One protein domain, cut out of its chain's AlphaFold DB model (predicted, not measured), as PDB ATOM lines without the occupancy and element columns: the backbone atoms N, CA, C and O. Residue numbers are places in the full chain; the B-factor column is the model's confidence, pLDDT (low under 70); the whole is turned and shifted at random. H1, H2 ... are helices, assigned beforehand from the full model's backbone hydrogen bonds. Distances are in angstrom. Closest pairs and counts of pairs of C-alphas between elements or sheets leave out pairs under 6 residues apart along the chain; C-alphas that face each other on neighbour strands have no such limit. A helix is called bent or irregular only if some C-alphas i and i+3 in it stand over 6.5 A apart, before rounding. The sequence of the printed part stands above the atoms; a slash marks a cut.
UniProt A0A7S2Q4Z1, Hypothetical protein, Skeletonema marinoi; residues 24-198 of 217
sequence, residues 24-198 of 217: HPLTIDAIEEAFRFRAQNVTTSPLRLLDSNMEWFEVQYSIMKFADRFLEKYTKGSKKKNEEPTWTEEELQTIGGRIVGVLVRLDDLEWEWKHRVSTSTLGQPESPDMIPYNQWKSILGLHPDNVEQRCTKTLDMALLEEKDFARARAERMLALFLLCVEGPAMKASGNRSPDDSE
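AT A GLANCE: This is residues 24 to 198 of the 217 residues of the protein "Hypothetical protein" of Skeletonema marinoi (UniProt A0A7S2Q4Z1). Helix H1 and the long helix H8 cross near the middle of an all-helix domain, with the hairpin of H2 and H3 packed on H1, mainly through H3, H4 and H5 packed on H8, and H7 on the last residues of H1. Short H6 makes a corner with H7, and the links H2 to H3 and H4 to H5 hold the two C-alphas that lie farthest apart. The printed part has 175 residues with eight named helices, H1 to H8 in chain order, and no named strand. It is compact, with a radius of gyration of the C-alphas of 17.1 A and spans of 52 by 39 by 34 A.

HOW THE PARTS SIT: H1, residues 24 to 39, touches H3, residues 89 to 104, with C-alphas Thr 27 and Ile 95 closest at 5.7 A. H2, residues 56 to 78, forms a helical hairpin with H3, its closest C-alphas being Ala 67 and Gly 96 at 5.7 A. H1, with residues 30 to 34 alone, only just touches H2, with 3 pairs of C-alphas within 8 A, the closest being Ala 30 and Phe 70 at 6.8 A. H8, residues 163 to 189, is the hub, touching five helices. Its residues 166 to 174 alone touch H1, at a steep tilt of 61 degrees, opposite ways, closest at C-alphas Glu 32 and Ala 170, 5.3 A. H4, residues 106 to 118, touches H8 about perpendicular at 79 degrees, closest at C-alphas Leu 109 and Met 173, 6.2 A. H5, residues 133 to 140, touches H8 closest at C-alphas Lys 137 and Phe 165, 5.2 A. H7, residues 152 to 161, touches residues 35 to 39 of H1 alone, with C-alphas Ala 39 and Asp 156 at 4.4 A. H6, residues 147 to 150, only just touches H7, with 3 pairs of C-alphas within 8 A, and only at the corner. H2 and H8 are apart. In H1, H2, H3, H4 and H7 every O i to N i+4 pair is within hydrogen-bond range; H5 has 2 of 4 and H8 19 of 23, and H6 is too short for such a pair.

IN THESE COORDINATES: H1 begins at C-alpha 24, (-8.038, 36.878, 5.940). H2 is 33.4 A long and H8 37.9 A, ending at C-alpha 189, (-9.634, 20.604, 20.552). H8 has a kink of 29 degrees near residue 177 and is only just irregular, with C-alphas 180 and 183 6.8 A apart; H5 is irregular, with C-alphas 134 and 137 7.2 A apart.

THE WHOLE: The C-alphas of Lys 80 and Glu 126 are the farthest apart, at 54.4 A. The printed part has no cut. The links H1 to H2 and H4 to H5 are long. Residues 77 to 85 are under 70 in pLDDT; the mean of the printed part is 90.4.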
ATOM      1  N   HIS A  24      -6.885  36.034   5.680       94.19
ATOM      2  CA  HIS A  24      -8.038  36.878   5.940       94.19
ATOM      3  C   HIS A  24      -8.475  37.724   4.743       94.19
ATOM      4  O   HIS A  24      -9.679  37.757   4.511       94.19
ATOM      5  N   PRO A  25      -7.593  38.337   3.924       94.44
ATOM      6  CA  PRO A  25      -8.030  39.121   2.769       94.44
ATOM      7  C   PRO A  25      -8.953  38.340   1.826       94.44
ATOM      8  O   PRO A  25     -10.040  38.816   1.514       94.44
ATOM      9  N   LEU A  26      -8.580  37.106   1.459       94.00
ATOM     10  CA  LEU A  26      -9.412  36.261   0.595       94.00
ATOM     11  C   LEU A  26     -10.714  35.834   1.289       94.00
ATOM     12  O   LEU A  26     -11.773  35.785   0.663       94.00
ATOM     13  N   THR A  27     -10.646  35.544   2.589       96.94
ATOM     14  CA  THR A  27     -11.824  35.191   3.392       96.94
ATOM     15  C   THR A  27     -12.815  36.361   3.469       96.94
ATOM     16  O   THR A  27     -14.020  36.166   3.315       96.94
ATOM     17  N   ILE A  28     -12.320  37.587   3.660       97.75
ATOM     18  CA  ILE A  28     -13.120  38.816   3.719       97.75
ATOM     19  C   ILE A  28     -13.746  39.105   2.354       97.75
ATOM     20  O   ILE A  28     -14.942  39.380   2.307       97.75
ATOM     21  N   ASP A  29     -12.990  38.979   1.255       96.56
ATOM     22  CA  ASP A  29     -13.517  39.117  -0.113       96.56
ATOM     23  C   ASP A  29     -14.708  38.168  -0.346       96.56
ATOM     24  O   ASP A  29     -15.745  38.567  -0.881       96.56
ATOM     25  N   ALA A  30     -14.582  36.917   0.103       97.38
ATOM     26  CA  ALA A  30     -15.627  35.908  -0.029       97.38
ATOM     27  C   ALA A  30     -16.885  36.241   0.780       97.38
ATOM     28  O   ALA A  30     -18.001  36.124   0.272       97.38
ATOM     29  N   ILE A  31     -16.715  36.653   2.038       98.44
ATOM     30  CA  ILE A  31     -17.827  37.021   2.925       98.44
ATOM     31  C   ILE A  31     -18.515  38.294   2.415       98.44
ATOM     32  O   ILE A  31     -19.743  38.374   2.422       98.44
ATOM     33  N   GLU A  32     -17.755  39.267   1.913       97.88
ATOM     34  CA  GLU A  32     -18.300  40.469   1.281       97.88
ATOM     35  C   GLU A  32     -19.150  40.112   0.049       97.88
ATOM     36  O   GLU A  32     -20.297  40.560  -0.061       97.88
ATOM     37  N   GLU A  33     -18.627  39.278  -0.861       97.25
ATOM     38  CA  GLU A  33     -19.367  38.803  -2.041       97.25
ATOM     39  C   GLU A  33     -20.638  38.048  -1.617       97.25
ATOM     40  O   GLU A  33     -21.714  38.282  -2.175       97.25
ATOM     41  N   ALA A  34     -20.553  37.224  -0.569       97.50
ATOM     42  CA  ALA A  34     -21.693  36.508  -0.011       97.50
ATOM     43  C   ALA A  34     -22.766  37.448   0.551       97.50
ATOM     44  O   ALA A  34     -23.952  37.220   0.323       97.50
ATOM     45  N   PHE A  35     -22.393  38.523   1.251       97.31
ATOM     46  CA  PHE A  35     -23.357  39.497   1.772       97.31
ATOM     47  C   PHE A  35     -24.097  40.221   0.655       97.31
ATOM     48  O   PHE A  35     -25.323  40.350   0.711       97.31
ATOM     49  N   ARG A  36     -23.385  40.625  -0.401       96.69
ATOM     50  CA  ARG A  36     -24.014  41.223  -1.585       96.69
ATOM     51  C   ARG A  36     -24.925  40.225  -2.293       96.69
ATOM     52  O   ARG A  36     -26.024  40.589  -2.697       96.69
ATOM     53  N   PHE A  37     -24.507  38.968  -2.413       96.06
ATOM     54  CA  PHE A  37     -25.322  37.919  -3.025       96.06
ATOM     55  C   PHE A  37     -26.574  37.597  -2.189       96.06
ATOM     56  O   PHE A  37     -27.673  37.501  -2.733       96.06
ATOM     57  N   ARG A  38     -26.450  37.530  -0.857       95.06
ATOM     58  CA  ARG A  38     -27.574  37.378   0.083       95.06
ATOM     59  C   ARG A  38     -28.595  38.505  -0.082       95.06
ATOM     60  O   ARG A  38     -29.792  38.230  -0.113       95.06
ATOM     61  N   ALA A  39     -28.132  39.744  -0.249       95.56
ATOM     62  CA  ALA A  39     -28.987  40.915  -0.446       95.56
ATOM     63  C   ALA A  39     -29.786  40.891  -1.765       95.56
ATOM     64  O   ALA A  39     -30.848  41.506  -1.860       95.56
ATOM     65  N   GLN A  40     -29.328  40.144  -2.777       95.12
ATOM     66  CA  GLN A  40     -30.055  39.978  -4.046       95.12
ATOM     67  C   GLN A  40     -31.283  39.067  -3.928       95.12
ATOM     68  O   GLN A  40     -32.104  39.055  -4.843       95.12
ATOM     69  N   ASN A  41     -31.438  38.320  -2.826       90.06
ATOM     70  CA  ASN A  41     -32.583  37.430  -2.595       90.06
ATOM     71  C   ASN A  41     -32.805  36.387  -3.707       90.06
ATOM     72  O   ASN A  41     -33.936  36.100  -4.100       90.06
ATOM     73  N   VAL A  42     -31.719  35.811  -4.229       91.44
ATOM     74  CA  VAL A  42     -31.789  34.792  -5.283       91.44
ATOM     75  C   VAL A  42     -32.402  33.501  -4.728       91.44
ATOM     76  O   VAL A  42     -31.787  32.805  -3.923       91.44
ATOM     77  N   THR A  43     -33.601  33.148  -5.194       87.88
ATOM     78  CA  THR A  43     -34.367  31.987  -4.700       87.88
ATOM     79  C   THR A  43     -33.768  30.636  -5.081       87.88
ATOM     80  O   THR A  43     -34.019  29.644  -4.409       87.88
ATOM     81  N   THR A  44     -32.963  30.575  -6.141       89.12
ATOM     82  CA  THR A  44     -32.341  29.328  -6.620       89.12
ATOM     83  C   THR A  44     -31.071  28.940  -5.861       89.12
ATOM     84  O   THR A  44     -30.564  27.838  -6.053       89.12
ATOM     85  N   SER A  45     -30.529  29.839  -5.037       92.38
ATOM     86  CA  SER A  45     -29.333  29.600  -4.221       92.38
ATOM     87  C   SER A  45     -29.373  30.486  -2.967       92.38
ATOM     88  O   SER A  45     -28.523  31.364  -2.810       92.38
ATOM     89  N   PRO A  46     -30.376  30.323  -2.094       94.12
ATOM     90  CA  PRO A  46     -30.620  31.240  -0.988       94.12
ATOM     91  C   PRO A  46     -29.498  31.198   0.060       94.12
ATOM     92  O   PRO A  46     -29.118  30.132   0.530       94.12
ATOM     93  N   LEU A  47     -29.006  32.365   0.491       95.81
ATOM     94  CA  LEU A  47     -28.080  32.489   1.637       95.81
ATOM     95  C   LEU A  47     -28.788  32.935   2.932       95.81
ATOM     96  O   LEU A  47     -28.164  33.450   3.860       95.81
ATOM     97  N   ARG A  48     -30.115  32.802   2.964       94.12
ATOM     98  CA  ARG A  48     -30.997  32.989   4.123       94.12
ATOM     99  C   ARG A  48     -32.366  32.398   3.819       94.12
ATOM    100  O   ARG A  48     -32.690  32.205   2.653       94.12
ATOM    101  N   LEU A  49     -33.185  32.209   4.847       92.94
ATOM    102  CA  LEU A  49     -34.593  31.866   4.663       92.94
ATOM    103  C   LEU A  49     -35.319  33.020   3.960       92.94
ATOM    104  O   LEU A  49     -35.252  34.165   4.412       92.94
ATOM    105  N   LEU A  50     -35.978  32.723   2.839       90.50
ATOM    106  CA  LEU A  50     -36.737  33.709   2.056       90.50
ATOM    107  C   LEU A  50     -38.246  33.608   2.286       90.50
ATOM    108  O   LEU A  50     -38.961  34.596   2.134       90.50
ATOM    109  N   ASP A  51     -38.721  32.429   2.674       89.38
ATOM    110  CA  ASP A  51     -40.117  32.162   2.988       89.38
ATOM    111  C   ASP A  51     -40.234  31.067   4.060       89.38
ATOM    112  O   ASP A  51     -39.242  30.471   4.475       89.38
ATOM    113  N   SER A  52     -41.457  30.839   4.541       88.62
ATOM    114  CA  SER A  52     -41.753  29.893   5.623       88.62
ATOM    115  C   SER A  52     -41.731  28.419   5.211       88.62
ATOM    116  O   SER A  52     -41.870  27.566   6.078       88.62
ATOM    117  N   ASN A  53     -41.651  28.119   3.913       91.06
ATOM    118  CA  ASN A  53     -41.607  26.751   3.394       91.06
ATOM    119  C   ASN A  53     -40.169  26.297   3.115       91.06
ATOM    120  O   ASN A  53     -39.946  25.115   2.865       91.06
ATOM    121  N   MET A  54     -39.221  27.235   3.123       93.19
ATOM    122  CA  MET A  54     -37.801  26.970   2.983       93.19
ATOM    123  C   MET A  54     -37.235  26.418   4.286       93.19
ATOM    124  O   MET A  54     -37.435  26.977   5.365       93.19
ATOM    125  N   GLU A  55     -36.465  25.348   4.168       93.69
ATOM    126  CA  GLU A  55     -35.836  24.701   5.310       93.69
ATOM    127  C   GLU A  55     -34.374  25.133   5.439       93.69
ATOM    128  O   GLU A  55     -33.667  25.372   4.457       93.69
ATOM    129  N   TRP A  56     -33.867  25.191   6.672       93.56
ATOM    130  CA  TRP A  56     -32.511  25.692   6.923       93.56
ATOM    131  C   TRP A  56     -31.414  24.864   6.239       93.56
ATOM    132  O   TRP A  56     -30.371  25.404   5.865       93.56
ATOM    133  N   PHE A  57     -31.646  23.568   6.008       94.06
ATOM    134  CA  PHE A  57     -30.682  22.722   5.303       94.06
ATOM    135  C   PHE A  57     -30.457  23.177   3.849       94.06
ATOM    136  O   PHE A  57     -29.350  23.027   3.329       94.06
ATOM    137  N   GLU A  58     -31.465  23.763   3.192       94.69
ATOM    138  CA  GLU A  58     -31.360  24.273   1.818       94.69
ATOM    139  C   GLU A  58     -30.445  25.503   1.761       94.69
ATOM    140  O   GLU A  58     -29.608  25.642   0.861       94.69
ATOM    141  N   VAL A  59     -30.551  26.362   2.778       95.69
ATOM    142  CA  VAL A  59     -29.679  27.526   2.967       95.69
ATOM    143  C   VAL A  59     -28.248  27.080   3.264       95.69
ATOM    144  O   VAL A  59     -27.311  27.548   2.620       95.69
ATOM    145  N   GLN A  60     -28.060  26.128   4.182       96.06
ATOM    146  CA  GLN A  60     -26.735  25.585   4.509       96.06
ATOM    147  C   GLN A  60     -26.055  24.949   3.291       96.06
ATOM    148  O   GLN A  60     -24.870  25.183   3.047       96.06
ATOM    149  N   TYR A  61     -26.806  24.186   2.494       96.62
ATOM    150  CA  TYR A  61     -26.305  23.613   1.248       96.62
ATOM    151  C   TYR A  61     -25.873  24.703   0.259       96.62
ATOM    152  O   TYR A  61     -24.801  24.611  -0.344       96.62
ATOM    153  N   SER A  62     -26.673  25.760   0.120       97.56
ATOM    154  CA  SER A  62     -26.372  26.896  -0.755       97.56
ATOM    155  C   SER A  62     -25.135  27.673  -0.296       97.56
ATOM    156  O   SER A  62     -24.306  28.032  -1.130       97.56
ATOM    157  N   ILE A  63     -24.958  27.867   1.015       98.06
ATOM    158  CA  ILE A  63     -23.754  28.466   1.611       98.06
ATOM    159  C   ILE A  63     -22.511  27.624   1.294       98.06
ATOM    160  O   ILE A  63     -21.507  28.168   0.837       98.06
ATOM    161  N   MET A  64     -22.582  26.300   1.473       97.31
ATOM    162  CA  MET A  64     -21.472  25.399   1.139       97.31
ATOM    163  C   MET A  64     -21.114  25.497  -0.350       97.31
ATOM    164  O   MET A  64     -19.956  25.682  -0.711       97.31
ATOM    165  N   LYS A  65     -22.122  25.465  -1.233       97.62
ATOM    166  CA  LYS A  65     -21.911  25.606  -2.680       97.62
ATOM    167  C   LYS A  65     -21.375  26.969  -3.084       97.62
ATOM    168  O   LYS A  65     -20.631  27.044  -4.062       97.62
ATOM    169  N   PHE A  66     -21.746  28.027  -2.376       97.69
ATOM    170  CA  PHE A  66     -21.160  29.344  -2.574       97.69
ATOM    171  C   PHE A  66     -19.660  29.322  -2.248       97.69
ATOM    172  O   PHE A  66     -18.864  29.704  -3.105       97.69
ATOM    173  N   ALA A  67     -19.278  28.813  -1.072       97.50
ATOM    174  CA  ALA A  67     -17.879  28.734  -0.647       97.50
ATOM    175  C   ALA A  67     -17.030  27.895  -1.621       97.50
ATOM    176  O   ALA A  67     -16.002  28.378  -2.099       97.50
ATOM    177  N   ASP A  68     -17.509  26.703  -1.999       96.12
ATOM    178  CA  ASP A  68     -16.856  25.832  -2.989       96.12
ATOM    179  C   ASP A  68     -16.603  26.581  -4.307       96.12
ATOM    180  O   ASP A  68     -15.483  26.625  -4.818       96.12
ATOM    181  N   ARG A  69     -17.643  27.218  -4.865       95.31
ATOM    182  CA  ARG A  69     -17.550  27.936  -6.149       95.31
ATOM    183  C   ARG A  69     -16.628  29.145  -6.072       95.31
ATOM    184  O   ARG A  69     -15.913  29.415  -7.039       95.31
ATOM    185  N   PHE A  70     -16.655  29.874  -4.959       95.06
ATOM    186  CA  PHE A  70     -15.782  31.021  -4.742       95.06
ATOM    187  C   PHE A  70     -14.311  30.584  -4.742       95.06
ATOM    188  O   PHE A  70     -13.505  31.114  -5.511       95.06
ATOM    189  N   LEU A  71     -13.972  29.550  -3.965       93.62
ATOM    190  CA  LEU A  71     -12.612  29.011  -3.904       93.62
ATOM    191  C   LEU A  71     -12.171  28.389  -5.234       93.62
ATOM    192  O   LEU A  71     -11.036  28.594  -5.669       93.62
ATOM    193  N   GLU A  72     -13.059  27.687  -5.940       91.31
ATOM    194  CA  GLU A  72     -12.774  27.173  -7.281       91.31
ATOM    195  C   GLU A  72     -12.453  28.294  -8.282       91.31
ATOM    196  O   GLU A  72     -11.541  28.148  -9.098       91.31
ATOM    197  N   LYS A  73     -13.189  29.411  -8.240       89.25
ATOM    198  CA  LYS A  73     -12.966  30.575  -9.113       89.25
ATOM    199  C   LYS A  73     -11.577  31.172  -8.883       89.25
ATOM    200  O   LYS A  73     -10.882  31.452  -9.860       89.25
ATOM    201  N   TYR A  74     -11.159  31.306  -7.626       81.81
ATOM    202  CA  TYR A  74      -9.841  31.837  -7.271       81.81
ATOM    203  C   TYR A  74      -8.705  30.862  -7.605       81.81
ATOM    204  O   TYR A  74      -7.759  31.235  -8.294       81.81
ATOM    205  N   THR A  75      -8.825  29.586  -7.240       82.12
ATOM    206  CA  THR A  75      -7.782  28.574  -7.503       82.12
ATOM    207  C   THR A  75      -7.616  28.235  -8.990       82.12
ATOM    208  O   THR A  75      -6.513  27.924  -9.443       82.12
ATOM    209  N   LYS A  76      -8.685  28.297  -9.798       76.12
ATOM    210  CA  LYS A  76      -8.606  28.139 -11.266       76.12
ATOM    211  C   LYS A  76      -8.163  29.429 -11.965       76.12
ATOM    212  O   LYS A  76      -7.578  29.355 -13.047       76.12
ATOM    213  N   GLY A  77      -8.455  30.591 -11.375       63.91
ATOM    214  CA  GLY A  77      -8.027  31.907 -11.852       63.91
ATOM    215  C   GLY A  77      -6.526  32.141 -11.674       63.91
ATOM    216  O   GLY A  77      -5.871  32.556 -12.633       63.91
ATOM    217  N   SER A  78      -5.974  31.782 -10.509       56.44
ATOM    218  CA  SER A  78      -4.544  31.919 -10.200       56.44
ATOM    219  C   SER A  78      -3.676  31.017 -11.080       56.44
ATOM    220  O   SER A  78      -2.664  31.454 -11.611       56.44
ATOM    221  N   LYS A  79      -4.131  29.799 -11.410       54.59
ATOM    222  CA  LYS A  79      -3.421  28.903 -12.351       54.59
ATOM    223  C   LYS A  79      -3.206  29.486 -13.754       54.59
ATOM    224  O   LYS A  79      -2.376  28.970 -14.498       54.59
ATOM    225  N   LYS A  80      -3.957  30.520 -14.154       55.12
ATOM    226  CA  LYS A  80      -3.780  31.203 -15.450       55.12
ATOM    227  C   LYS A  80      -2.827  32.397 -15.388       55.12
ATOM    228  O   LYS A  80      -2.378  32.851 -16.438       55.12
ATOM    229  N   LYS A  81      -2.537  32.912 -14.195       53.19
ATOM    230  CA  LYS A  81      -1.650  34.050 -13.953       53.19
ATOM    231  C   LYS A  81      -0.588  33.569 -12.970       53.19
ATOM    232  O   LYS A  81      -0.860  33.550 -11.781       53.19
ATOM    233  N   ASN A  82       0.581  33.158 -13.465       52.59
ATOM    234  CA  ASN A  82       1.730  32.599 -12.716       52.59
ATOM    235  C   ASN A  82       2.304  33.492 -11.572       52.59
ATOM    236  O   ASN A  82       3.484  33.393 -11.255       52.59
ATOM    237  N   GLU A  83       1.519  34.384 -10.974       54.78
ATOM    238  CA  GLU A  83       1.930  35.430 -10.036       54.78
ATOM    239  C   GLU A  83       1.164  35.381  -8.701       54.78
ATOM    240  O   GLU A  83       1.563  36.063  -7.762       54.78
ATOM    241  N   GLU A  84       0.091  34.589  -8.580       56.19
ATOM    242  CA  GLU A  84      -0.684  34.503  -7.334       56.19
ATOM    243  C   GLU A  84      -0.244  33.337  -6.426       56.19
ATOM    244  O   GLU A  84       0.178  32.284  -6.922       56.19
ATOM    245  N   PRO A  85      -0.364  33.495  -5.094       59.44
ATOM    246  CA  PRO A  85       0.051  32.488  -4.126       59.44
ATOM    247  C   PRO A  85      -0.734  31.199  -4.335       59.44
ATOM    248  O   PRO A  85      -1.957  31.203  -4.499       59.44
ATOM    249  N   THR A  86      -0.025  30.077  -4.315       73.25
ATOM    250  CA  THR A  86      -0.678  28.771  -4.297       73.25
ATOM    251  C   THR A  86      -0.987  28.435  -2.846       73.25
ATOM    252  O   THR A  86      -0.087  28.054  -2.108       73.25
ATOM    253  N   TRP A  87      -2.245  28.607  -2.442       83.69
ATOM    254  CA  TRP A  87      -2.729  28.140  -1.144       83.69
ATOM    255  C   TRP A  87      -2.609  26.617  -1.046       83.69
ATOM    256  O   TRP A  87      -2.917  25.894  -2.002       83.69
ATOM    257  N   THR A  88      -2.182  26.130   0.111       88.81
ATOM    258  CA  THR A  88      -2.212  24.710   0.463       88.81
ATOM    259  C   THR A  88      -3.654  24.216   0.616       88.81
ATOM    260  O   THR A  88      -4.600  24.996   0.743       88.81
ATOM    261  N   GLU A  89      -3.845  22.895   0.606       89.12
ATOM    262  CA  GLU A  89      -5.169  22.306   0.829       89.12
ATOM    263  C   GLU A  89      -5.729  22.667   2.216       89.12
ATOM    264  O   GLU A  89      -6.909  22.984   2.332       89.12
ATOM    265  N   GLU A  90      -4.875  22.694   3.241       91.19
ATOM    266  CA  GLU A  90      -5.245  23.064   4.611       91.19
ATOM    267  C   GLU A  90      -5.682  24.534   4.720       91.19
ATOM    268  O   GLU A  90      -6.704  24.842   5.339       91.19
ATOM    269  N   GLU A  91      -4.970  25.451   4.058       92.56
ATOM    270  CA  GLU A  91      -5.351  26.867   4.004       92.56
ATOM    271  C   GLU A  91      -6.684  27.055   3.269       92.56
ATOM    272  O   GLU A  91      -7.559  27.770   3.752       92.56
ATOM    273  N   LEU A  92      -6.897  26.365   2.143       92.94
ATOM    274  CA  LEU A  92      -8.170  26.416   1.416       92.94
ATOM    275  C   LEU A  92      -9.331  25.859   2.245       92.94
ATOM    276  O   LEU A  92     -10.416  26.446   2.247       92.94
ATOM    277  N   GLN A  93      -9.113  24.757   2.968       93.75
ATOM    278  CA  GLN A  93     -10.099  24.199   3.893       93.75
ATOM    279  C   GLN A  93     -10.410  25.176   5.031       93.75
ATOM    280  O   GLN A  93     -11.580  25.359   5.370       93.75
ATOM    281  N   THR A  94      -9.396  25.857   5.570       95.69
ATOM    282  CA  THR A  94      -9.555  26.880   6.614       95.69
ATOM    283  C   THR A  94     -10.379  28.064   6.108       95.69
ATOM    284  O   THR A  94     -11.365  28.452   6.737       95.69
ATOM    285  N   ILE A  95     -10.048  28.603   4.931       96.25
ATOM    286  CA  ILE A  95     -10.793  29.705   4.303       96.25
ATOM    287  C   ILE A  95     -12.246  29.283   4.041       96.25
ATOM    288  O   ILE A  95     -13.176  29.996   4.415       96.25
ATOM    289  N   GLY A  96     -12.462  28.101   3.454       97.25
ATOM    290  CA  GLY A  96     -13.801  27.561   3.200       97.25
ATOM    291  C   GLY A  96     -14.616  27.381   4.482       97.25
ATOM    292  O   GLY A  96     -15.767  27.819   4.556       97.25
ATOM    293  N   GLY A  97     -14.000  26.811   5.518       97.56
ATOM    294  CA  GLY A  97     -14.601  26.625   6.836       97.56
ATOM    295  C   GLY A  97     -15.029  27.942   7.481       97.56
ATOM    296  O   GLY A  97     -16.127  28.019   8.030       97.56
ATOM    297  N   ARG A  98     -14.222  29.000   7.350       98.19
ATOM    298  CA  ARG A  98     -14.548  30.348   7.845       98.19
ATOM    299  C   ARG A  98     -15.697  30.992   7.094       98.19
ATOM    300  O   ARG A  98     -16.603  31.518   7.735       98.19
ATOM    301  N   ILE A  99     -15.704  30.914   5.761       98.44
ATOM    302  CA  ILE A  99     -16.808  31.432   4.937       98.44
ATOM    303  C   ILE A  99     -18.124  30.780   5.373       98.44
ATOM    304  O   ILE A  99     -19.091  31.473   5.691       98.44
ATOM    305  N   VAL A 100     -18.149  29.447   5.444       98.25
ATOM    306  CA  VAL A 100     -19.335  28.693   5.873       98.25
ATOM    307  C   VAL A 100     -19.697  29.028   7.321       98.25
ATOM    308  O   VAL A 100     -20.861  29.283   7.626       98.25
ATOM    309  N   GLY A 101     -18.707  29.053   8.212       98.06
ATOM    310  CA  GLY A 101     -18.876  29.308   9.638       98.06
ATOM    311  C   GLY A 101     -19.504  30.666   9.932       98.06
ATOM    312  O   GLY A 101     -20.446  30.722  10.726       98.06
ATOM    313  N   VAL A 102     -19.032  31.718   9.256       98.50
ATOM    314  CA  VAL A 102     -19.572  33.080   9.346       98.50
ATOM    315  C   VAL A 102     -20.988  33.141   8.782       98.50
ATOM    316  O   VAL A 102     -21.883  33.635   9.457       98.50
ATOM    317  N   LEU A 103     -21.226  32.615   7.575       98.12
ATOM    318  CA  LEU A 103     -22.531  32.738   6.915       98.12
ATOM    319  C   LEU A 103     -23.639  31.952   7.624       98.12
ATOM    320  O   LEU A 103     -24.764  32.434   7.716       98.12
ATOM    321  N   VAL A 104     -23.331  30.769   8.164       97.19
ATOM    322  CA  VAL A 104     -24.302  29.964   8.925       97.19
ATOM    323  C   VAL A 104     -24.635  30.599  10.280       97.19
ATOM    324  O   VAL A 104     -25.740  30.407  10.775       97.19
ATOM    325  N   ARG A 105     -23.705  31.351  10.882       96.44
ATOM    326  CA  ARG A 105     -23.875  32.007  12.194       96.44
ATOM    327  C   ARG A 105     -24.132  33.506  12.086       96.44
ATOM    328  O   ARG A 105     -23.987  34.220  13.075       96.44
ATOM    329  N   LEU A 106     -24.467  33.993  10.894       95.44
ATOM    330  CA  LEU A 106     -24.480  35.422  10.613       95.44
ATOM    331  C   LEU A 106     -25.398  36.187  11.570       95.44
ATOM    332  O   LEU A 106     -24.966  37.166  12.166       95.44
ATOM    333  N   ASP A 107     -26.623  35.704  11.772       92.44
ATOM    334  CA  ASP A 107     -27.600  36.385  12.624       92.44
ATOM    335  C   ASP A 107     -27.127  36.456  14.098       92.44
ATOM    336  O   ASP A 107     -27.304  37.484  14.756       92.44
ATOM    337  N   ASP A 108     -26.445  35.415  14.598       94.38
ATOM    338  CA  ASP A 108     -25.872  35.382  15.952       94.38
ATOM    339  C   ASP A 108     -24.689  36.353  16.092       94.38
ATOM    340  O   ASP A 108     -24.596  37.102  17.069       94.38
ATOM    341  N   LEU A 109     -23.788  36.366  15.105       95.88
ATOM    342  CA  LEU A 109     -22.623  37.256  15.076       95.88
ATOM    343  C   LEU A 109     -23.050  38.728  14.989       95.88
ATOM    344  O   LEU A 109     -22.500  39.580  15.688       95.88
ATOM    345  N   GLU A 110     -24.056  39.026  14.167       93.50
ATOM    346  CA  GLU A 110     -24.628  40.365  14.023       93.50
ATOM    347  C   GLU A 110     -25.292  40.832  15.314       93.50
ATOM    348  O   GLU A 110     -25.098  41.976  15.743       93.50
ATOM    349  N   TRP A 111     -26.060  39.948  15.952       92.81
ATOM    350  CA  TRP A 111     -26.678  40.240  17.235       92.81
ATOM    351  C   TRP A 111     -25.627  40.540  18.303       92.81
ATOM    352  O   TRP A 111     -25.729  41.569  18.976       92.81
ATOM    353  N   GLU A 112     -24.601  39.696  18.415       94.31
ATOM    354  CA  GLU A 112     -23.536  39.845  19.406       94.31
ATOM    355  C   GLU A 112     -22.765  41.145  19.187       94.31
ATOM    356  O   GLU A 112     -22.607  41.937  20.120       94.31
ATOM    357  N   TRP A 113     -22.343  41.423  17.949       94.62
ATOM    358  CA  TRP A 113     -21.603  42.644  17.643       94.62
ATOM    359  C   TRP A 113     -22.384  43.887  18.040       94.62
ATOM    360  O   TRP A 113     -21.895  44.778  18.739       94.62
ATOM    361  N   LYS A 114     -23.649  43.914  17.627       92.00
ATOM    362  CA  LYS A 114     -24.538  45.017  17.913       92.00
ATOM    363  C   LYS A 114     -24.778  45.177  19.408       92.00
ATOM    364  O   LYS A 114     -24.772  46.305  19.903       92.00
ATOM    365  N   HIS A 115     -24.985  44.080  20.128       91.50
ATOM    366  CA  HIS A 115     -25.147  44.120  21.572       91.50
ATOM    367  C   HIS A 115     -23.927  44.774  22.237       91.50
ATOM    368  O   HIS A 115     -24.089  45.708  23.025       91.50
ATOM    369  N   ARG A 116     -22.711  44.378  21.851       92.38
ATOM    370  CA  ARG A 116     -21.470  44.951  22.393       92.38
ATOM    371  C   ARG A 116     -21.283  46.424  22.051       92.38
ATOM    372  O   ARG A 116     -20.957  47.203  22.940       92.38
ATOM    373  N   VAL A 117     -21.546  46.833  20.812       91.62
ATOM    374  CA  VAL A 117     -21.492  48.251  20.410       91.62
ATOM    375  C   VAL A 117     -22.510  49.082  21.192       91.62
ATOM    376  O   VAL A 117     -22.159  50.109  21.758       91.62
ATOM    377  N   SER A 118     -23.760  48.623  21.283       87.88
ATOM    378  CA  SER A 118     -24.834  49.373  21.954       87.88
ATOM    379  C   SER A 118     -24.668  49.492  23.473       87.88
ATOM    380  O   SER A 118     -25.265  50.373  24.086       87.88
ATOM    381  N   THR A 119     -23.875  48.610  24.084       87.88
ATOM    382  CA  THR A 119     -23.599  48.612  25.530       87.88
ATOM    383  C   THR A 119     -22.231  49.195  25.879       87.88
ATOM    384  O   THR A 119     -21.890  49.257  27.059       87.88
ATOM    385  N   SER A 120     -21.453  49.632  24.883       88.69
ATOM    386  CA  SER A 120     -20.159  50.281  25.084       88.69
ATOM    387  C   SER A 120     -20.253  51.796  24.936       88.69
ATOM    388  O   SER A 120     -21.248  52.345  24.459       88.69
ATOM    389  N   THR A 121     -19.174  52.476  25.318       83.75
ATOM    390  CA  THR A 121     -19.004  53.920  25.132       83.75
ATOM    391  C   THR A 121     -19.093  54.332  23.660       83.75
ATOM    392  O   THR A 121     -19.634  55.389  23.360       83.75
ATOM    393  N   LEU A 122     -18.680  53.466  22.726       82.38
ATOM    394  CA  LEU A 122     -18.708  53.753  21.285       82.38
ATOM    395  C   LEU A 122     -20.121  54.008  20.740       82.38
ATOM    396  O   LEU A 122     -20.278  54.743  19.763       82.38
ATOM    397  N   GLY A 123     -21.138  53.383  21.342       77.62
ATOM    398  CA  GLY A 123     -22.538  53.499  20.931       77.62
ATOM    399  C   GLY A 123     -23.360  54.520  21.723       77.62
ATOM    400  O   GLY A 123     -24.526  54.734  21.383       77.62
ATOM    401  N   GLN A 124     -22.796  55.131  22.770       82.19
ATOM    402  CA  GLN A 124     -23.519  56.023  23.683       82.19
ATOM    403  C   GLN A 124     -23.417  57.494  23.244       82.19
ATOM    404  O   GLN A 124     -22.303  58.009  23.168       82.19
ATOM    405  N   PRO A 125     -24.545  58.198  23.003       78.38
ATOM    406  CA  PRO A 125     -24.562  59.589  22.531       78.38
ATOM    407  C   PRO A 125     -23.759  60.579  23.381       78.38
ATOM    408  O   PRO A 125     -23.190  61.538  22.866       78.38
ATOM    409  N   GLU A 126     -23.736  60.355  24.690       81.81
ATOM    410  CA  GLU A 126     -23.053  61.180  25.684       81.81
ATOM    411  C   GLU A 126     -21.565  60.841  25.875       81.81
ATOM    412  O   GLU A 126     -20.883  61.503  26.660       81.81
ATOM    413  N   SER A 127     -21.045  59.820  25.189       84.62
ATOM    414  CA  SER A 127     -19.660  59.393  25.357       84.62
ATOM    415  C   SER A 127     -18.680  60.252  24.547       84.62
ATOM    416  O   SER A 127     -18.936  60.525  23.371       84.62
ATOM    417  N   PRO A 128     -17.512  60.619  25.112       82.44
ATOM    418  CA  PRO A 128     -16.446  61.270  24.348       82.44
ATOM    419  C   PRO A 128     -15.857  60.371  23.248       82.44
ATOM    420  O   PRO A 128     -15.310  60.893  22.281       82.44
ATOM    421  N   ASP A 129     -16.009  59.050  23.375       83.56
ATOM    422  CA  ASP A 129     -15.498  58.052  22.428       83.56
ATOM    423  C   ASP A 129     -16.576  57.582  21.435       83.56
ATOM    424  O   ASP A 129     -16.376  56.612  20.701       83.56
ATOM    425  N   MET A 130     -17.744  58.237  21.422       88.00
ATOM    426  CA  MET A 130     -18.852  57.871  20.545       88.00
ATOM    427  C   MET A 130     -18.420  57.926  19.078       88.00
ATOM    428  O   MET A 130     -17.920  58.942  18.591       88.00
ATOM    429  N   ILE A 131     -18.739  56.868  18.333       88.00
ATOM    430  CA  ILE A 131     -18.626  56.889  16.878       88.00
ATOM    431  C   ILE A 131     -19.861  57.600  16.300       88.00
ATOM    432  O   ILE A 131     -20.992  57.157  16.538       88.00
ATOM    433  N   PRO A 132     -19.693  58.682  15.516       88.62
ATOM    434  CA  PRO A 132     -20.805  59.382  14.878       88.62
ATOM    435  C   PRO A 132     -21.654  58.454  14.002       88.62
ATOM    436  O   PRO A 132     -21.115  57.641  13.257       88.62
ATOM    437  N   TYR A 133     -22.983  58.605  14.023       87.31
ATOM    438  CA  TYR A 133     -23.918  57.692  13.335       87.31
ATOM    439  C   TYR A 133     -23.640  57.528  11.834       87.31
ATOM    440  O   TYR A 133     -23.793  56.439  11.284       87.31
ATOM    441  N   ASN A 134     -23.178  58.585  11.165       88.75
ATOM    442  CA  ASN A 134     -22.806  58.550   9.749       88.75
ATOM    443  C   ASN A 134     -21.532  57.731   9.458       88.75
ATOM    444  O   ASN A 134     -21.245  57.465   8.297       88.75
ATOM    445  N   GLN A 135     -20.780  57.332  10.485       90.94
ATOM    446  CA  GLN A 135     -19.575  56.508  10.384       90.94
ATOM    447  C   GLN A 135     -19.796  55.062  10.848       90.94
ATOM    448  O   GLN A 135     -18.909  54.230  10.689       90.94
ATOM    449  N   TRP A 136     -20.972  54.718  11.388       91.81
ATOM    450  CA  TRP A 136     -21.238  53.364  11.899       91.81
ATOM    451  C   TRP A 136     -21.059  52.290  10.827       91.81
ATOM    452  O   TRP A 136     -20.471  51.245  11.086       91.81
ATOM    453  N   LYS A 137     -21.503  52.556   9.600       92.56
ATOM    454  CA  LYS A 137     -21.409  51.576   8.515       92.56
ATOM    455  C   LYS A 137     -19.966  51.286   8.117       92.56
ATOM    456  O   LYS A 137     -19.617  50.123   7.960       92.56
ATOM    457  N   SER A 138     -19.136  52.318   7.982       91.19
ATOM    458  CA  SER A 138     -17.740  52.171   7.560       91.19
ATOM    459  C   SER A 138     -16.817  51.711   8.689       91.19
ATOM    460  O   SER A 138     -15.887  50.956   8.435       91.19
ATOM    461  N   ILE A 139     -17.064  52.139   9.932       91.50
ATOM    462  CA  ILE A 139     -16.197  51.817  11.074       91.50
ATOM    463  C   ILE A 139     -16.645  50.534  11.772       91.50
ATOM    464  O   ILE A 139     -15.812  49.702  12.119       91.50
ATOM    465  N   LEU A 140     -17.949  50.362  11.980       92.19
ATOM    466  CA  LEU A 140     -18.509  49.259  12.760       92.19
ATOM    467  C   LEU A 140     -19.164  48.190  11.889       92.19
ATOM    468  O   LEU A 140     -19.560  47.166  12.428       92.19
ATOM    469  N   GLY A 141     -19.340  48.382  10.580       93.62
ATOM    470  CA  GLY A 141     -20.062  47.402   9.757       93.62
ATOM    471  C   GLY A 141     -21.515  47.179  10.208       93.62
ATOM    472  O   GLY A 141     -22.105  46.135   9.916       93.62
ATOM    473  N   LEU A 142     -22.092  48.150  10.927       92.50
ATOM    474  CA  LEU A 142     -23.464  48.148  11.439       92.50
ATOM    475  C   LEU A 142     -24.221  49.377  10.935       92.50
ATOM    476  O   LEU A 142     -23.652  50.454  10.758       92.50
ATOM    477  N   HIS A 143     -25.527  49.242  10.757       91.06
ATOM    478  CA  HIS A 143     -26.409  50.356  10.459       91.06
ATOM    479  C   HIS A 143     -26.821  51.073  11.759       91.06
ATOM    480  O   HIS A 143     -27.273  50.413  12.700       91.06
ATOM    481  N   PRO A 144     -26.756  52.418  11.822       85.31
ATOM    482  CA  PRO A 144     -27.102  53.175  13.033       85.31
ATOM    483  C   PRO A 144     -28.546  52.933  13.505       85.31
ATOM    484  O   PRO A 144     -28.803  52.782  14.695       85.31
ATOM    485  N   ASP A 145     -29.487  52.794  12.570       85.88
ATOM    486  CA  ASP A 145     -30.908  52.562  12.880       85.88
ATOM    487  C   ASP A 145     -31.285  51.117  13.255       85.88
ATOM    488  O   ASP A 145     -32.477  50.802  13.360       85.88
ATOM    489  N   ASN A 146     -30.309  50.226  13.464       83.31
ATOM    490  CA  ASN A 146     -30.558  48.808  13.748       83.31
ATOM    491  C   ASN A 146     -31.402  48.118  12.657       83.31
ATOM    492  O   ASN A 146     -32.377  47.414  12.944       83.31
ATOM    493  N   VAL A 147     -31.085  48.357  11.387       87.88
ATOM    494  CA  VAL A 147     -31.878  47.780  10.289       87.88
ATOM    495  C   VAL A 147     -31.654  46.277  10.167       87.88
ATOM    496  O   VAL A 147     -32.557  45.572   9.733       87.88
ATOM    497  N   GLU A 148     -30.515  45.778  10.645       83.12
ATOM    498  CA  GLU A 148     -30.175  44.359  10.732       83.12
ATOM    499  C   GLU A 148     -31.262  43.535  11.416       83.12
ATOM    500  O   GLU A 148     -31.605  42.453  10.958       83.12
ATOM    501  N   GLN A 149     -31.848  44.079  12.485       80.38
ATOM    502  CA  GLN A 149     -32.851  43.383  13.291       80.38
ATOM    503  C   GLN A 149     -34.281  43.851  12.999       80.38
ATOM    504  O   GLN A 149     -35.229  43.301  13.558       80.38
ATOM    505  N   ARG A 150     -34.459  44.913  12.203       85.69
ATOM    506  CA  ARG A 150     -35.759  45.595  12.041       85.69
ATOM    507  C   ARG A 150     -36.266  45.643  10.611       85.69
ATOM    508  O   ARG A 150     -37.474  45.647  10.403       85.69
ATOM    509  N   CYS A 151     -35.372  45.746   9.635       89.31
ATOM    510  CA  CYS A 151     -35.735  45.930   8.239       89.31
ATOM    511  C   CYS A 151     -34.671  45.334   7.317       89.31
ATOM    512  O   CYS A 151     -33.789  46.030   6.807       89.31
ATOM    513  N   THR A 152     -34.813  44.040   7.039       88.44
ATOM    514  CA  THR A 152     -33.937  43.295   6.130       88.44
ATOM    515  C   THR A 152     -33.837  43.948   4.750       88.44
ATOM    516  O   THR A 152     -32.765  43.984   4.165       88.44
ATOM    517  N   LYS A 153     -34.920  44.560   4.251       91.62
ATOM    518  CA  LYS A 153     -34.908  45.278   2.968       91.62
ATOM    519  C   LYS A 153     -33.960  46.484   2.970       91.62
ATOM    520  O   LYS A 153     -33.271  46.718   1.982       91.62
ATOM    521  N   THR A 154     -33.929  47.255   4.058       93.00
ATOM    522  CA  THR A 154     -33.005  48.393   4.185       93.00
ATOM    523  C   THR A 154     -31.564  47.906   4.319       93.00
ATOM    524  O   THR A 154     -30.673  48.509   3.727       93.00
ATOM    525  N   LEU A 155     -31.341  46.797   5.037       93.62
ATOM    526  CA  LEU A 155     -30.030  46.148   5.087       93.62
ATOM    527  C   LEU A 155     -29.560  45.742   3.683       93.62
ATOM    528  O   LEU A 155     -28.439  46.061   3.302       93.62
ATOM    529  N   ASP A 156     -30.425  45.080   2.913       94.94
ATOM    530  CA  ASP A 156     -30.106  44.613   1.562       94.94
ATOM    531  C   ASP A 156     -29.732  45.770   0.635       94.94
ATOM    532  O   ASP A 156     -28.721  45.699  -0.059       94.94
ATOM    533  N   MET A 157     -30.514  46.857   0.651       95.25
ATOM    534  CA  MET A 157     -30.194  48.058  -0.125       95.25
ATOM    535  C   MET A 157     -28.829  48.624   0.260       95.25
ATOM    536  O   MET A 157     -28.005  48.859  -0.618       95.25
ATOM    537  N   ALA A 158     -28.553  48.773   1.559       94.12
ATOM    538  CA  ALA A 158     -27.264  49.275   2.027       94.12
ATOM    539  C   ALA A 158     -26.101  48.372   1.573       94.12
ATOM    540  O   ALA A 158     -25.083  48.869   1.102       94.12
ATOM    541  N   LEU A 159     -26.251  47.044   1.647       95.31
ATOM    542  CA  LEU A 159     -25.229  46.089   1.193       95.31
ATOM    543  C   LEU A 159     -24.977  46.149  -0.323       95.31
ATOM    544  O   LEU A 159     -23.863  45.870  -0.774       95.31
ATOM    545  N   LEU A 160     -25.990  46.490  -1.121       94.94
ATOM    546  CA  LEU A 160     -25.872  46.598  -2.578       94.94
ATOM    547  C   LEU A 160     -25.332  47.961  -3.029       94.94
ATOM    548  O   LEU A 160     -24.540  48.015  -3.970       94.94
ATOM    549  N   GLU A 161     -25.743  49.047  -2.377       92.94
ATOM    550  CA  GLU A 161     -25.475  50.422  -2.817       92.94
ATOM    551  C   GLU A 161     -24.217  51.024  -2.174       92.94
ATOM    552  O   GLU A 161     -23.493  51.791  -2.814       92.94
ATOM    553  N   GLU A 162     -23.914  50.664  -0.926       91.56
ATOM    554  CA  GLU A 162     -22.820  51.259  -0.160       91.56
ATOM    555  C   GLU A 162     -21.581  50.365  -0.229       91.56
ATOM    556  O   GLU A 162     -21.518  49.284   0.361       91.56
ATOM    557  N   LYS A 163     -20.574  50.817  -0.985       81.31
ATOM    558  CA  LYS A 163     -19.372  50.024  -1.283       81.31
ATOM    559  C   LYS A 163     -18.664  49.540  -0.020       81.31
ATOM    560  O   LYS A 163     -18.417  48.345   0.096       81.31
ATOM    561  N   ASP A 164     -18.427  50.437   0.929       89.88
ATOM    562  CA  ASP A 164     -17.586  50.140   2.091       89.88
ATOM    563  C   ASP A 164     -18.342  49.400   3.203       89.88
ATOM    564  O   ASP A 164     -17.727  48.770   4.058       89.88
ATOM    565  N   PHE A 165     -19.680  49.428   3.184       94.50
ATOM    566  CA  PHE A 165     -20.487  48.821   4.240       94.50
ATOM    567  C   PHE A 165     -20.372  47.294   4.248       94.50
ATOM    568  O   PHE A 165     -20.157  46.699   5.302       94.50
ATOM    569  N   ALA A 166     -20.463  46.654   3.078       95.19
ATOM    570  CA  ALA A 166     -20.335  45.201   2.976       95.19
ATOM    571  C   ALA A 166     -18.939  44.718   3.407       95.19
ATOM    572  O   ALA A 166     -18.837  43.718   4.117       95.19
ATOM    573  N   ARG A 167     -17.885  45.462   3.035       95.88
ATOM    574  CA  ARG A 167     -16.493  45.190   3.422       95.88
ATOM    575  C   ARG A 167     -16.303  45.290   4.931       95.88
ATOM    576  O   ARG A 167     -15.903  44.317   5.562       95.88
ATOM    577  N   ALA A 168     -16.650  46.442   5.506       96.00
ATOM    578  CA  ALA A 168     -16.532  46.678   6.940       96.00
ATOM    579  C   ALA A 168     -17.320  45.620   7.719       96.00
ATOM    580  O   ALA A 168     -16.813  45.034   8.669       96.00
ATOM    581  N   ARG A 169     -18.534  45.287   7.272       95.94
ATOM    582  CA  ARG A 169     -19.325  44.211   7.872       95.94
ATOM    583  C   ARG A 169     -18.620  42.856   7.796       95.94
ATOM    584  O   ARG A 169     -18.583  42.157   8.804       95.94
ATOM    585  N   ALA A 170     -18.064  42.483   6.644       97.81
ATOM    586  CA  ALA A 170     -17.365  41.210   6.461       97.81
ATOM    587  C   ALA A 170     -16.176  41.071   7.421       97.81
ATOM    588  O   ALA A 170     -16.046  40.043   8.084       97.81
ATOM    589  N   GLU A 171     -15.381  42.131   7.577       97.62
ATOM    590  CA  GLU A 171     -14.288  42.177   8.553       97.62
ATOM    591  C   GLU A 171     -14.799  41.952   9.981       97.62
ATOM    592  O   GLU A 171     -14.280  41.105  10.703       97.62
ATOM    593  N   ARG A 172     -15.842  42.678  10.404       97.25
ATOM    594  CA  ARG A 172     -16.362  42.580  11.781       97.25
ATOM    595  C   ARG A 172     -16.951  41.200  12.074       97.25
ATOM    596  O   ARG A 172     -16.730  40.665  13.160       97.25
ATOM    597  N   MET A 173     -17.651  40.601  11.110       97.94
ATOM    598  CA  MET A 173     -18.213  39.256  11.262       97.94
ATOM    599  C   MET A 173     -17.124  38.179  11.287       97.94
ATOM    600  O   MET A 173     -17.198  37.269  12.112       97.94
ATOM    601  N   LEU A 174     -16.089  38.300  10.447       98.44
ATOM    602  CA  LEU A 174     -14.948  37.387  10.486       98.44
ATOM    603  C   LEU A 174     -14.187  37.514  11.809       98.44
ATOM    604  O   LEU A 174     -13.939  36.504  12.456       98.44
ATOM    605  N   ALA A 175     -13.873  38.734  12.253       97.75
ATOM    606  CA  ALA A 175     -13.160  38.960  13.509       97.75
ATOM    607  C   ALA A 175     -13.906  38.357  14.709       97.75
ATOM    608  O   ALA A 175     -13.314  37.645  15.519       97.75
ATOM    609  N   LEU A 176     -15.225  38.566  14.797       97.38
ATOM    610  CA  LEU A 176     -16.035  37.957  15.853       97.38
ATOM    611  C   LEU A 176     -16.068  36.434  15.767       97.38
ATOM    612  O   LEU A 176     -15.986  35.774  16.800       97.38
ATOM    613  N   PHE A 177     -16.160  35.870  14.562       98.06
ATOM    614  CA  PHE A 177     -16.100  34.425  14.379       98.06
ATOM    615  C   PHE A 177     -14.761  33.851  14.859       98.06
ATOM    616  O   PHE A 177     -14.756  32.878  15.614       98.06
ATOM    617  N   LEU A 178     -13.637  34.473  14.496       97.12
ATOM    618  CA  LEU A 178     -12.305  34.036  14.917       97.12
ATOM    619  C   LEU A 178     -12.150  34.093  16.442       97.12
ATOM    620  O   LEU A 178     -11.761  33.105  17.065       97.12
ATOM    621  N   LEU A 179     -12.547  35.206  17.062       95.62
ATOM    622  CA  LEU A 179     -12.366  35.433  18.498       95.62
ATOM    623  C   LEU A 179     -13.343  34.649  19.381       95.62
ATOM    624  O   LEU A 179     -12.984  34.235  20.484       95.62
ATOM    625  N   CYS A 180     -14.587  34.469  18.934       94.69
ATOM    626  CA  CYS A 180     -15.653  33.902  19.762       94.69
ATOM    627  C   CYS A 180     -16.000  32.452  19.413       94.69
ATOM    628  O   CYS A 180     -16.635  31.782  20.229       94.69
ATOM    629  N   VAL A 181     -15.609  31.958  18.233       95.25
ATOM    630  CA  VAL A 181     -15.986  30.621  17.753       95.25
ATOM    631  C   VAL A 181     -14.756  29.791  17.402       95.25
ATOM    632  O   VAL A 181     -14.507  28.788  18.067       95.25
ATOM    633  N   GLU A 182     -13.986  30.192  16.389       96.00
ATOM    634  CA  GLU A 182     -12.886  29.377  15.858       96.00
ATOM    635  C   GLU A 182     -11.748  29.229  16.869       96.00
ATOM    636  O   GLU A 182     -11.454  28.110  17.281       96.00
ATOM    637  N   GLY A 183     -11.163  30.334  17.336       94.12
ATOM    638  CA  GLY A 183     -10.038  30.319  18.272       94.12
ATOM    639  C   GLY A 183     -10.328  29.516  19.548       94.12
ATOM    640  O   GLY A 183      -9.554  28.614  19.892       94.12
ATOM    641  N   PRO A 184     -11.464  29.749  20.240       93.50
ATOM    642  CA  PRO A 184     -11.866  28.924  21.377       93.50
ATOM    643  C   PRO A 184     -12.030  27.435  21.038       93.50
ATOM    644  O   PRO A 184     -11.613  26.588  21.830       93.50
ATOM    645  N   ALA A 185     -12.599  27.095  19.875       92.75
ATOM    646  CA  ALA A 185     -12.775  25.706  19.446       92.75
ATOM    647  C   ALA A 185     -11.441  25.017  19.103       92.75
ATOM    648  O   ALA A 185     -11.231  23.863  19.493       92.75
ATOM    649  N   MET A 186     -10.514  25.717  18.444       92.88
ATOM    650  CA  MET A 186      -9.159  25.222  18.167       92.88
ATOM    651  C   MET A 186      -8.417  24.948  19.475       92.88
ATOM    652  O   MET A 186      -7.948  23.835  19.710       92.88
ATOM    653  N   LYS A 187      -8.460  25.901  20.413       91.81
ATOM    654  CA  LYS A 187      -7.872  25.733  21.747       91.81
ATOM    655  C   LYS A 187      -8.471  24.552  22.517       91.81
ATOM    656  O   LYS A 187      -7.728  23.802  23.144       91.81
ATOM    657  N   ALA A 188      -9.793  24.385  22.488       92.25
ATOM    658  CA  ALA A 188     -10.473  23.294  23.188       92.25
ATOM    659  C   ALA A 188     -10.174  21.913  22.580       92.25
ATOM    660  O   ALA A 188     -10.125  20.925  23.309       92.25
ATOM    661  N   SER A 189      -9.970  21.844  21.262       92.62
ATOM    662  CA  SER A 189      -9.634  20.604  20.552       92.62
ATOM    663  C   SER A 189      -8.139  20.273  20.553       92.62
ATOM    664  O   SER A 189      -7.774  19.152  20.212       92.62
ATOM    665  N   GLY A 190      -7.275  21.215  20.952       91.12
ATOM    666  CA  GLY A 190      -5.820  21.069  20.874       91.12
ATOM    667  C   GLY A 190      -5.260  21.202  19.453       91.12
ATOM    668  O   GLY A 190      -4.074  20.955  19.248       91.12
ATOM    669  N   ASN A 191      -6.101  21.596  18.494       89.50
ATOM    670  CA  ASN A 191      -5.715  21.862  17.111       89.50
ATOM    671  C   ASN A 191      -5.288  23.327  16.939       89.50
ATOM    672  O   ASN A 191      -5.525  24.171  17.808       89.50
ATOM    673  N   ARG A 192      -4.678  23.638  15.793       88.06
ATOM    674  CA  ARG A 192      -4.336  25.002  15.380       88.06
ATOM    675  C   ARG A 192      -4.830  25.261  13.963       88.06
ATOM    676  O   ARG A 192      -4.840  24.349  13.145       88.06
ATOM    677  N   SER A 193      -5.242  26.499  13.715       88.50
ATOM    678  CA  SER A 193      -5.431  27.031  12.365       88.50
ATOM    679  C   SER A 193      -4.058  27.379  11.767       88.50
ATOM    680  O   SER A 193      -3.170  27.742  12.542       88.50
ATOM    681  N   PRO A 194      -3.869  27.346  10.435       87.56
ATOM    682  CA  PRO A 194      -2.626  27.784   9.789       87.56
ATOM    683  C   PRO A 194      -2.136  29.191  10.185       87.56
ATOM    684  O   PRO A 194      -0.943  29.463  10.127       87.56
ATOM    685  N   ASP A 195      -3.041  30.076  10.604       88.19
ATOM    686  CA  ASP A 195      -2.772  31.444  11.078       88.19
ATOM    687  C   ASP A 195      -3.136  31.654  12.564       88.19
ATOM    688  O   ASP A 195      -3.403  32.776  12.992       88.19
ATOM    689  N   ASP A 196      -3.238  30.567  13.340       88.38
ATOM    690  CA  ASP A 196      -3.598  30.567  14.767       88.38
ATOM    691  C   ASP A 196      -4.928  31.296  15.107       88.38
ATOM    692  O   ASP A 196      -5.201  31.593  16.273       88.38
ATOM    693  N   SER A 197      -5.802  31.521  14.112       91.25
ATOM    694  CA  SER A 197      -7.076  32.244  14.264       91.25
ATOM    695  C   SER A 197      -6.903  33.690  14.750       91.25
ATOM    696  O   SER A 197      -7.779  34.232  15.433       91.25
ATOM    697  N   GLU A 198      -5.776  34.321  14.419       91.81
ATOM    698  CA  GLU A 198      -5.501  35.710  14.782       91.81
ATOM    699  C   GLU A 198      -6.373  36.704  13.998       91.81
ATOM    700  O   GLU A 198      -6.919  36.409  12.937       91.81
TER     701      GLU A 198